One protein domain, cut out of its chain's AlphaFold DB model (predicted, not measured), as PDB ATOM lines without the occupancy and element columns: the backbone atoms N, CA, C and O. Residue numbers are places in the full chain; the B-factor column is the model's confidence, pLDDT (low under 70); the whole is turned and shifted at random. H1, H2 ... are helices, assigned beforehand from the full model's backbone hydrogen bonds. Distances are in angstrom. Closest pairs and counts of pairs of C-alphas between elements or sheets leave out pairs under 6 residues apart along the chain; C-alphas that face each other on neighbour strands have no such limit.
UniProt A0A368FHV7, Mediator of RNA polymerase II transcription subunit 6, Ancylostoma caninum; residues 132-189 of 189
ATOM      1  N   PRO A 132     319.384 224.807 176.195       61.12
ATOM      2  CA  PRO A 132     319.567 224.012 174.981       61.12
ATOM      3  C   PRO A 132     318.316 224.057 174.091       61.12
ATOM      4  O   PRO A 132     317.198 224.116 174.601       61.12
ATOM      5  N   ASN A 133     318.519 224.009 172.768       65.12
ATOM      6  CA  ASN A 133     317.442 224.043 171.777       65.12
ATOM      7  C   ASN A 133     316.371 222.976 172.111       65.12
ATOM      8  O   ASN A 133     316.710 221.786 172.143       65.12
ATOM      9  N   PRO A 134     315.100 223.372 172.336       65.81
ATOM     10  CA  PRO A 134     314.026 222.474 172.765       65.81
ATOM     11  C   PRO A 134     313.759 221.330 171.781       65.81
ATOM     12  O   PRO A 134     313.264 220.282 172.180       65.81
ATOM     13  N   LEU A 135     314.120 221.493 170.507       72.69
ATOM     14  CA  LEU A 135     313.916 220.465 169.486       72.69
ATOM     15  C   LEU A 135     314.886 219.281 169.618       72.69
ATOM     16  O   LEU A 135     314.641 218.230 169.032       72.69
ATOM     17  N   HIS A 136     315.995 219.438 170.349       72.50
ATOM     18  CA  HIS A 136     317.052 218.421 170.474       72.50
ATOM     19  C   HIS A 136     317.152 217.823 171.885       72.50
ATOM     20  O   HIS A 136     318.043 217.016 172.150       72.50
ATOM     21  N   ILE A 137     316.269 218.219 172.803       74.75
ATOM     22  CA  ILE A 137     316.254 217.712 174.175       74.75
ATOM     23  C   ILE A 137     315.092 216.750 174.387       74.75
ATOM     24  O   ILE A 137     314.006 216.908 173.844       74.75
ATOM     25  N   THR A 138     315.324 215.733 175.206       77.50
ATOM     26  CA  THR A 138     314.291 214.806 175.665       77.50
ATOM     27  C   THR A 138     314.348 214.753 177.177       77.50
ATOM     28  O   THR A 138     315.430 214.587 177.741       77.50
ATOM     29  N   PHE A 139     313.200 214.868 177.835       81.56
ATOM     30  CA  PHE A 139     313.107 214.792 179.287       81.56
ATOM     31  C   PHE A 139     312.355 213.528 179.700       81.56
ATOM     32  O   PHE A 139     311.229 213.287 179.262       81.56
ATOM     33  N   LYS A 140     312.979 212.723 180.562       81.56
ATOM     34  CA  LYS A 140     312.344 211.575 181.207       81.56
ATOM     35  C   LYS A 140     312.737 211.562 182.674       81.56
ATOM     36  O   LYS A 140     313.917 211.432 182.984       81.56
ATOM     37  N   ASN A 141     311.754 211.665 183.561       78.81
ATOM     38  CA  ASN A 141     311.997 211.561 184.993       78.81
ATOM     39  C   ASN A 141     312.184 210.078 185.383       78.81
ATOM     40  O   ASN A 141     311.249 209.297 185.197       78.81
ATOM     41  N   PRO A 142     313.344 209.662 185.933       77.94
ATOM     42  CA  PRO A 142     313.576 208.276 186.354       77.94
ATOM     43  C   PRO A 142     312.627 207.806 187.463       77.94
ATOM     44  O   PRO A 142     312.361 206.613 187.575       77.94
ATOM     45  N   ASN A 143     312.096 208.742 188.255       78.38
ATOM     46  CA  ASN A 143     311.235 208.448 189.401       78.38
ATOM     47  C   ASN A 143     309.763 208.232 189.011       78.38
ATOM     48  O   ASN A 143     308.955 207.882 189.866       78.38
ATOM     49  N   TRP A 144     309.402 208.447 187.740       74.06
ATOM     50  CA  TRP A 144     308.038 208.298 187.228       74.06
ATOM     51  C   TRP A 144     308.009 207.239 186.119       74.06
ATOM     52  O   TRP A 144     308.432 207.503 184.988       74.06
ATOM     53  N   PRO A 145     307.521 206.020 186.406       75.94
ATOM     54  CA  PRO A 145     307.362 204.994 185.387       75.94
ATOM     55  C   PRO A 145     306.273 205.407 184.390       75.94
ATOM     56  O   PRO A 145     305.222 205.909 184.781       75.94
ATOM     57  N   ALA A 146     306.481 205.127 183.100       67.56
ATOM     58  CA  ALA A 146     305.553 205.512 182.027       67.56
ATOM     59  C   ALA A 146     304.115 204.991 182.232       67.56
ATOM     60  O   ALA A 146     303.163 205.616 181.783       67.56
ATOM     61  N   ASN A 147     303.958 203.881 182.958       76.81
ATOM     62  CA  ASN A 147     302.669 203.240 183.219       76.81
ATOM     63  C   ASN A 147     301.814 203.970 184.270       76.81
ATOM     64  O   ASN A 147     300.649 203.631 184.438       76.81
ATOM     65  N   PHE A 148     302.389 204.933 184.993       73.12
ATOM     66  CA  PHE A 148     301.697 205.696 186.033       73.12
ATOM     67  C   PHE A 148     301.223 207.067 185.546       73.12
ATOM     68  O   PHE A 148     300.585 207.774 186.315       73.12
ATOM     69  N   ILE A 149     301.503 207.450 184.295       80.56
ATOM     70  CA  ILE A 149     301.067 208.734 183.734       80.56
ATOM     71  C   ILE A 149     299.597 208.612 183.301       80.56
ATOM     72  O   ILE A 149     299.278 207.950 182.315       80.56
ATOM     73  N   THR A 150     298.704 209.248 184.052       82.69
ATOM     74  CA  THR A 150     297.259 209.355 183.814       82.69
ATOM     75  C   THR A 150     296.908 210.789 183.395       82.69
ATOM     76  O   THR A 150     297.682 211.717 183.650       82.69
ATOM     77  N   PRO A 151     295.742 211.033 182.766       79.06
ATOM     78  CA  PRO A 151     295.314 212.394 182.415       79.06
ATOM     79  C   PRO A 151     295.212 213.340 183.624       79.06
ATOM     80  O   PRO A 151     295.291 214.552 183.458       79.06
ATOM     81  N   GLU A 152     295.073 212.793 184.832       77.25
ATOM     82  CA  GLU A 152     294.958 213.550 186.079       77.25
ATOM     83  C   GLU A 152     296.321 214.004 186.626       77.25
ATOM     84  O   GLU A 152     296.409 215.060 187.243       77.25
ATOM     85  N   ASN A 153     297.399 213.251 186.371       80.00
ATOM     86  CA  ASN A 153     298.728 213.512 186.943       80.00
ATOM     87  C   ASN A 153     299.795 213.924 185.910       80.00
ATOM     88  O   ASN A 153     300.915 214.286 186.273       80.00
ATOM     89  N   VAL A 154     299.459 213.912 184.617       81.31
ATOM     90  CA  VAL A 154     300.382 214.287 183.533       81.31
ATOM     91  C   VAL A 154     300.897 215.722 183.671       81.31
ATOM     92  O   VAL A 154     302.058 215.994 183.367       81.31
ATOM     93  N   LEU A 155     300.060 216.635 184.173       81.31
ATOM     94  CA  LEU A 155     300.460 218.017 184.435       81.31
ATOM     95  C   LEU A 155     301.453 218.098 185.595       81.31
ATOM     96  O   LEU A 155     302.409 218.859 185.517       81.31
ATOM     97  N   GLU A 156     301.291 217.274 186.629       79.25
ATOM     98  CA  GLU A 156     302.227 217.207 187.753       79.25
ATOM     99  C   GLU A 156     303.599 216.680 187.310       79.25
ATOM    100  O   GLU A 156     304.632 217.248 187.671       79.25
ATOM    101  N   TYR A 157     303.611 215.665 186.441       81.69
ATOM    102  CA  TYR A 157     304.830 215.182 185.793       81.69
ATOM    103  C   TYR A 157     305.505 216.273 184.943       81.69
ATOM    104  O   TYR A 157     306.731 216.424 184.976       81.69
ATOM    105  N   PHE A 158     304.716 217.039 184.182       82.62
ATOM    106  CA  PHE A 158     305.229 218.080 183.293       82.62
ATOM    107  C   PHE A 158     305.783 219.285 184.061       82.62
ATOM    108  O   PHE A 158     306.815 219.823 183.659       82.62
ATOM    109  N   CYS A 159     305.164 219.656 185.184       78.38
ATOM    110  CA  CYS A 159     305.567 220.772 186.046       78.38
ATOM    111  C   CYS A 159     306.824 220.502 186.898       78.38
ATOM    112  O   CYS A 159     307.109 221.241 187.843       78.38
ATOM    113  N   ASN A 160     307.590 219.447 186.606       80.00
ATOM    114  CA  ASN A 160     308.849 219.186 187.295       80.00
ATOM    115  C   ASN A 160     309.854 220.331 187.040       80.00
ATOM    116  O   ASN A 160     310.072 220.739 185.902       80.00
ATOM    117  N   SER A 161     310.510 220.825 188.093       72.44
ATOM    118  CA  SER A 161     311.520 221.886 188.003       72.44
ATOM    119  C   SER A 161     312.744 221.512 187.169       72.44
ATOM    120  O   SER A 161     313.434 222.415 186.690       72.44
ATOM    121  N   ASP A 162     312.999 220.211 187.020       76.50
ATOM    122  CA  ASP A 162     314.095 219.654 186.221       76.50
ATOM    123  C   ASP A 162     313.705 219.477 184.746       76.50
ATOM    124  O   ASP A 162     314.557 219.205 183.895       76.50
ATOM    125  N   ASN A 163     312.418 219.634 184.421       80.69
ATOM    126  CA  ASN A 163     311.943 219.600 183.052       80.69
ATOM    127  C   ASN A 163     312.341 220.900 182.341       80.69
ATOM    128  O   ASN A 163     311.781 221.964 182.593       80.69
ATOM    129  N   ALA A 164     313.282 220.806 181.403       75.62
ATOM    130  CA  ALA A 164     313.749 221.948 180.616       75.62
ATOM    131  C   ALA A 164     312.641 222.612 179.771       75.62
ATOM    132  O   ALA A 164     312.780 223.781 179.399       75.62
ATOM    133  N   PHE A 165     311.548 221.890 179.494       81.56
ATOM    134  CA  PHE A 165     310.371 222.403 178.791       81.56
ATOM    135  C   PHE A 165     309.409 223.179 179.690       81.56
ATOM    136  O   PHE A 165     308.554 223.903 179.183       81.56
ATOM    137  N   TYR A 166     309.518 223.021 181.008       81.44
ATOM    138  CA  TYR A 166     308.628 223.690 181.938       81.44
ATOM    139  C   TYR A 166     309.107 225.114 182.222       81.44
ATOM    140  O   TYR A 166     310.258 225.355 182.600       81.44
ATOM    141  N   ASP A 167     308.213 226.082 182.034       80.19
ATOM    142  CA  ASP A 167     308.485 227.479 182.336       80.19
ATOM    143  C   ASP A 167     307.943 227.844 183.722       80.19
ATOM    144  O   ASP A 167     306.734 227.871 183.948       80.19
ATOM    145  N   LYS A 168     308.851 228.180 184.645       76.06
ATOM    146  CA  LYS A 168     308.527 228.595 186.020       76.06
ATOM    147  C   LYS A 168     307.811 229.947 186.086       76.06
ATOM    148  O   LYS A 168     307.289 230.294 187.138       76.06
ATOM    149  N   SER A 169     307.801 230.712 184.993       78.31
ATOM    150  CA  SER A 169     307.020 231.950 184.883       78.31
ATOM    151  C   SER A 169     305.593 231.727 184.359       78.31
ATOM    152  O   SER A 169     304.803 232.669 184.306       78.31
ATOM    153  N   SER A 170     305.242 230.486 183.999       77.56
ATOM    154  CA  SER A 170     303.921 230.137 183.478       77.56
ATOM    155  C   SER A 170     302.809 230.382 184.499       77.56
ATOM    156  O   SER A 170     302.981 230.200 185.707       77.56
ATOM    157  N   CYS A 171     301.613 230.710 183.998       77.38
ATOM    158  CA  CYS A 171     300.389 230.787 184.794       77.38
ATOM    159  C   CYS A 171     300.146 229.505 185.603       77.38
ATOM    160  O   CYS A 171     299.647 229.584 186.721       77.38
ATOM    161  N   ASN A 172     300.544 228.343 185.080       76.19
ATOM    162  CA  ASN A 172     300.417 227.062 185.771       76.19
ATOM    163  C   ASN A 172     301.241 227.016 187.069       76.19
ATOM    164  O   ASN A 172     300.740 226.515 188.074       76.19
ATOM    165  N   GLU A 173     302.453 227.584 187.086       76.88
ATOM    166  CA  GLU A 173     303.261 227.659 188.311       76.88
ATOM    167  C   GLU A 173     302.664 228.674 189.285       76.88
ATOM    168  O   GLU A 173     302.607 228.412 190.482       76.88
ATOM    169  N   ASN A 174     302.132 229.793 188.783       76.81
ATOM    170  CA  ASN A 174     301.452 230.778 189.625       76.81
ATOM    171  C   ASN A 174     300.216 230.182 190.315       76.81
ATOM    172  O   ASN A 174     300.052 230.358 191.519       76.81
ATOM    173  N   VAL A 175     299.385 229.427 189.592       73.94
ATOM    174  CA  VAL A 175     298.212 228.733 190.153       73.94
ATOM    175  C   VAL A 175     298.636 227.656 191.157       73.94
ATOM    176  O   VAL A 175     298.030 227.536 192.224       73.94
ATOM    177  N   ARG A 176     299.712 226.915 190.862       71.69
ATOM    178  CA  ARG A 176     300.284 225.909 191.770       71.69
ATOM    179  C   ARG A 176     300.798 226.533 193.068       71.69
ATOM    180  O   ARG A 176     300.477 226.047 194.147       71.69
ATOM    181  N   MET A 177     301.548 227.630 192.973       68.19
ATOM    182  CA  MET A 177     302.097 228.375 194.114       68.19
ATOM    183  C   MET A 177     301.010 229.053 194.949       68.19
ATOM    184  O   MET A 177     301.131 229.141 196.169       68.19
ATOM    185  N   GLN A 178     299.929 229.502 194.305       69.69
ATOM    186  CA  GLN A 178     298.748 230.040 194.983       69.69
ATOM    187  C   GLN A 178     297.903 228.950 195.654       69.69
ATOM    188  O   GLN A 178     296.985 229.273 196.401       69.69
ATOM    189  N   ASN A 179     298.231 227.672 195.421       61.59
ATOM    190  CA  ASN A 179     297.605 226.512 196.040       61.59
ATOM    191  C   ASN A 179     296.070 226.598 195.985       61.59
ATOM    192  O   ASN A 179     295.380 226.291 196.961       61.59
ATOM    193  N   ILE A 180     295.538 227.029 194.829       57.59
ATOM    194  CA  ILE A 180     294.098 227.094 194.529       57.59
ATOM    195  C   ILE A 180     293.592 225.665 194.272       57.59
ATOM    196  O   ILE A 180     293.051 225.326 193.230       57.59
ATOM    197  N   SER A 181     293.843 224.783 195.235       53.06
ATOM    198  CA  SER A 181     293.113 223.535 195.434       53.06
ATOM    199  C   SER A 181     291.846 223.773 196.259       53.06
ATOM    200  O   SER A 181     291.133 222.829 196.589       53.06
ATOM    201  N   ARG A 182     291.543 225.036 196.594       53.03
ATOM    202  CA  ARG A 182     290.239 225.409 197.126       53.03
ATOM    203  C   ARG A 182     289.250 225.525 195.970       53.03
ATOM    204  O   ARG A 182     289.581 226.168 194.970       53.03
ATOM    205  N   PRO A 183     288.063 224.909 196.079       48.69
ATOM    206  CA  PRO A 183     287.015 225.108 195.092       48.69
ATOM    207  C   PRO A 183     286.745 226.611 194.959       48.69
ATOM    208  O   PRO A 183     286.741 227.339 195.952       48.69
ATOM    209  N   LEU A 184     286.533 227.067 193.720       47.34
ATOM    210  CA  LEU A 184     286.268 228.468 193.348       47.34
ATOM    211  C   LEU A 184     285.185 229.152 194.209       47.34
ATOM    212  O   LEU A 184     285.144 230.376 194.289       47.34
ATOM    213  N   GLU A 185     284.337 228.363 194.866       50.41
ATOM    214  CA  GLU A 185     283.273 228.775 195.781       50.41
ATOM    215  C   GLU A 185     283.778 229.478 197.054       50.41
ATOM    216  O   GLU A 185     283.090 230.360 197.558       50.41
ATOM    217  N   GLU A 186     284.978 229.165 197.557       46.66
ATOM    218  CA  GLU A 186     285.529 229.827 198.756       46.66
ATOM    219  C   GLU A 186     286.260 231.145 198.452       46.66
ATOM    220  O   GLU A 186     286.542 231.917 199.367       46.66
ATOM    221  N   CYS A 187     286.586 231.422 197.187       41.34
ATOM    222  CA  CYS A 187     287.333 232.623 196.795       41.34
ATOM    223  C   CYS A 187     286.435 233.831 196.458       41.34
ATOM    224  O   CYS A 187     286.963 234.902 196.166       41.34
ATOM    225  N   LEU A 188     285.106 233.667 196.479       43.38
ATOM    226  CA  LEU A 188     284.109 234.700 196.150       43.38
ATOM    227  C   LEU A 188     283.190 235.072 197.334       43.38
ATOM    228  O   LEU A 188     282.056 235.503 197.110       43.38
ATOM    229  N   LEU A 189     283.665 234.920 198.575       37.44
ATOM    230  CA  LEU A 189     283.003 235.413 199.794       37.44
ATOM    231  C   LEU A 189     283.746 236.610 200.393       37.44
ATOM    232  O   LEU A 189     284.978 236.503 200.584       37.44
TER     233      LEU A 189
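AT A GLANCE: This is residues 132 to 189 of the 189 residues of the protein "Mediator of RNA polymerase II transcription subunit 6" of Ancylostoma caninum (UniProt A0A368FHV7). The printed part has little regular structure: a loose chain swings through a wide loop, residues 132 to 153, into the short helix H1, winds on through residues 159 to 170 to the short helix H2, and ends in a tail. That tail, residues 177 to 189, sticks out and makes much of the length. Of 58 printed residues, 12 are in the two named helices, H1 then H2, with no named strand; the class is all helix. The whole is loose, with a radius of gyration of the C-alphas of 14.5 A, and elongated, spanning 48 by 27 by 15 A.

HOW THE PARTS SIT: H1, residues 154 to 158, and H2, residues 171 to 177, are apart. In both, every O i to N i+4 pair is within hydrogen-bond range.

IN THESE COORDINATES: H1 runs 6.2 A from C-alpha 154 at (300.382, 214.287, 183.533). H2 runs 9.8 A to C-alpha 177 at (302.097, 228.375, 194.114).

THE WHOLE: The C-alphas farthest apart, of His 136 and Leu 189, are 48.0 A apart. The printed part has no cut. The 12-residue link from H1 to H2 is long. Residues 132 to 134, 146 and 177 to 189 have pLDDT under 70.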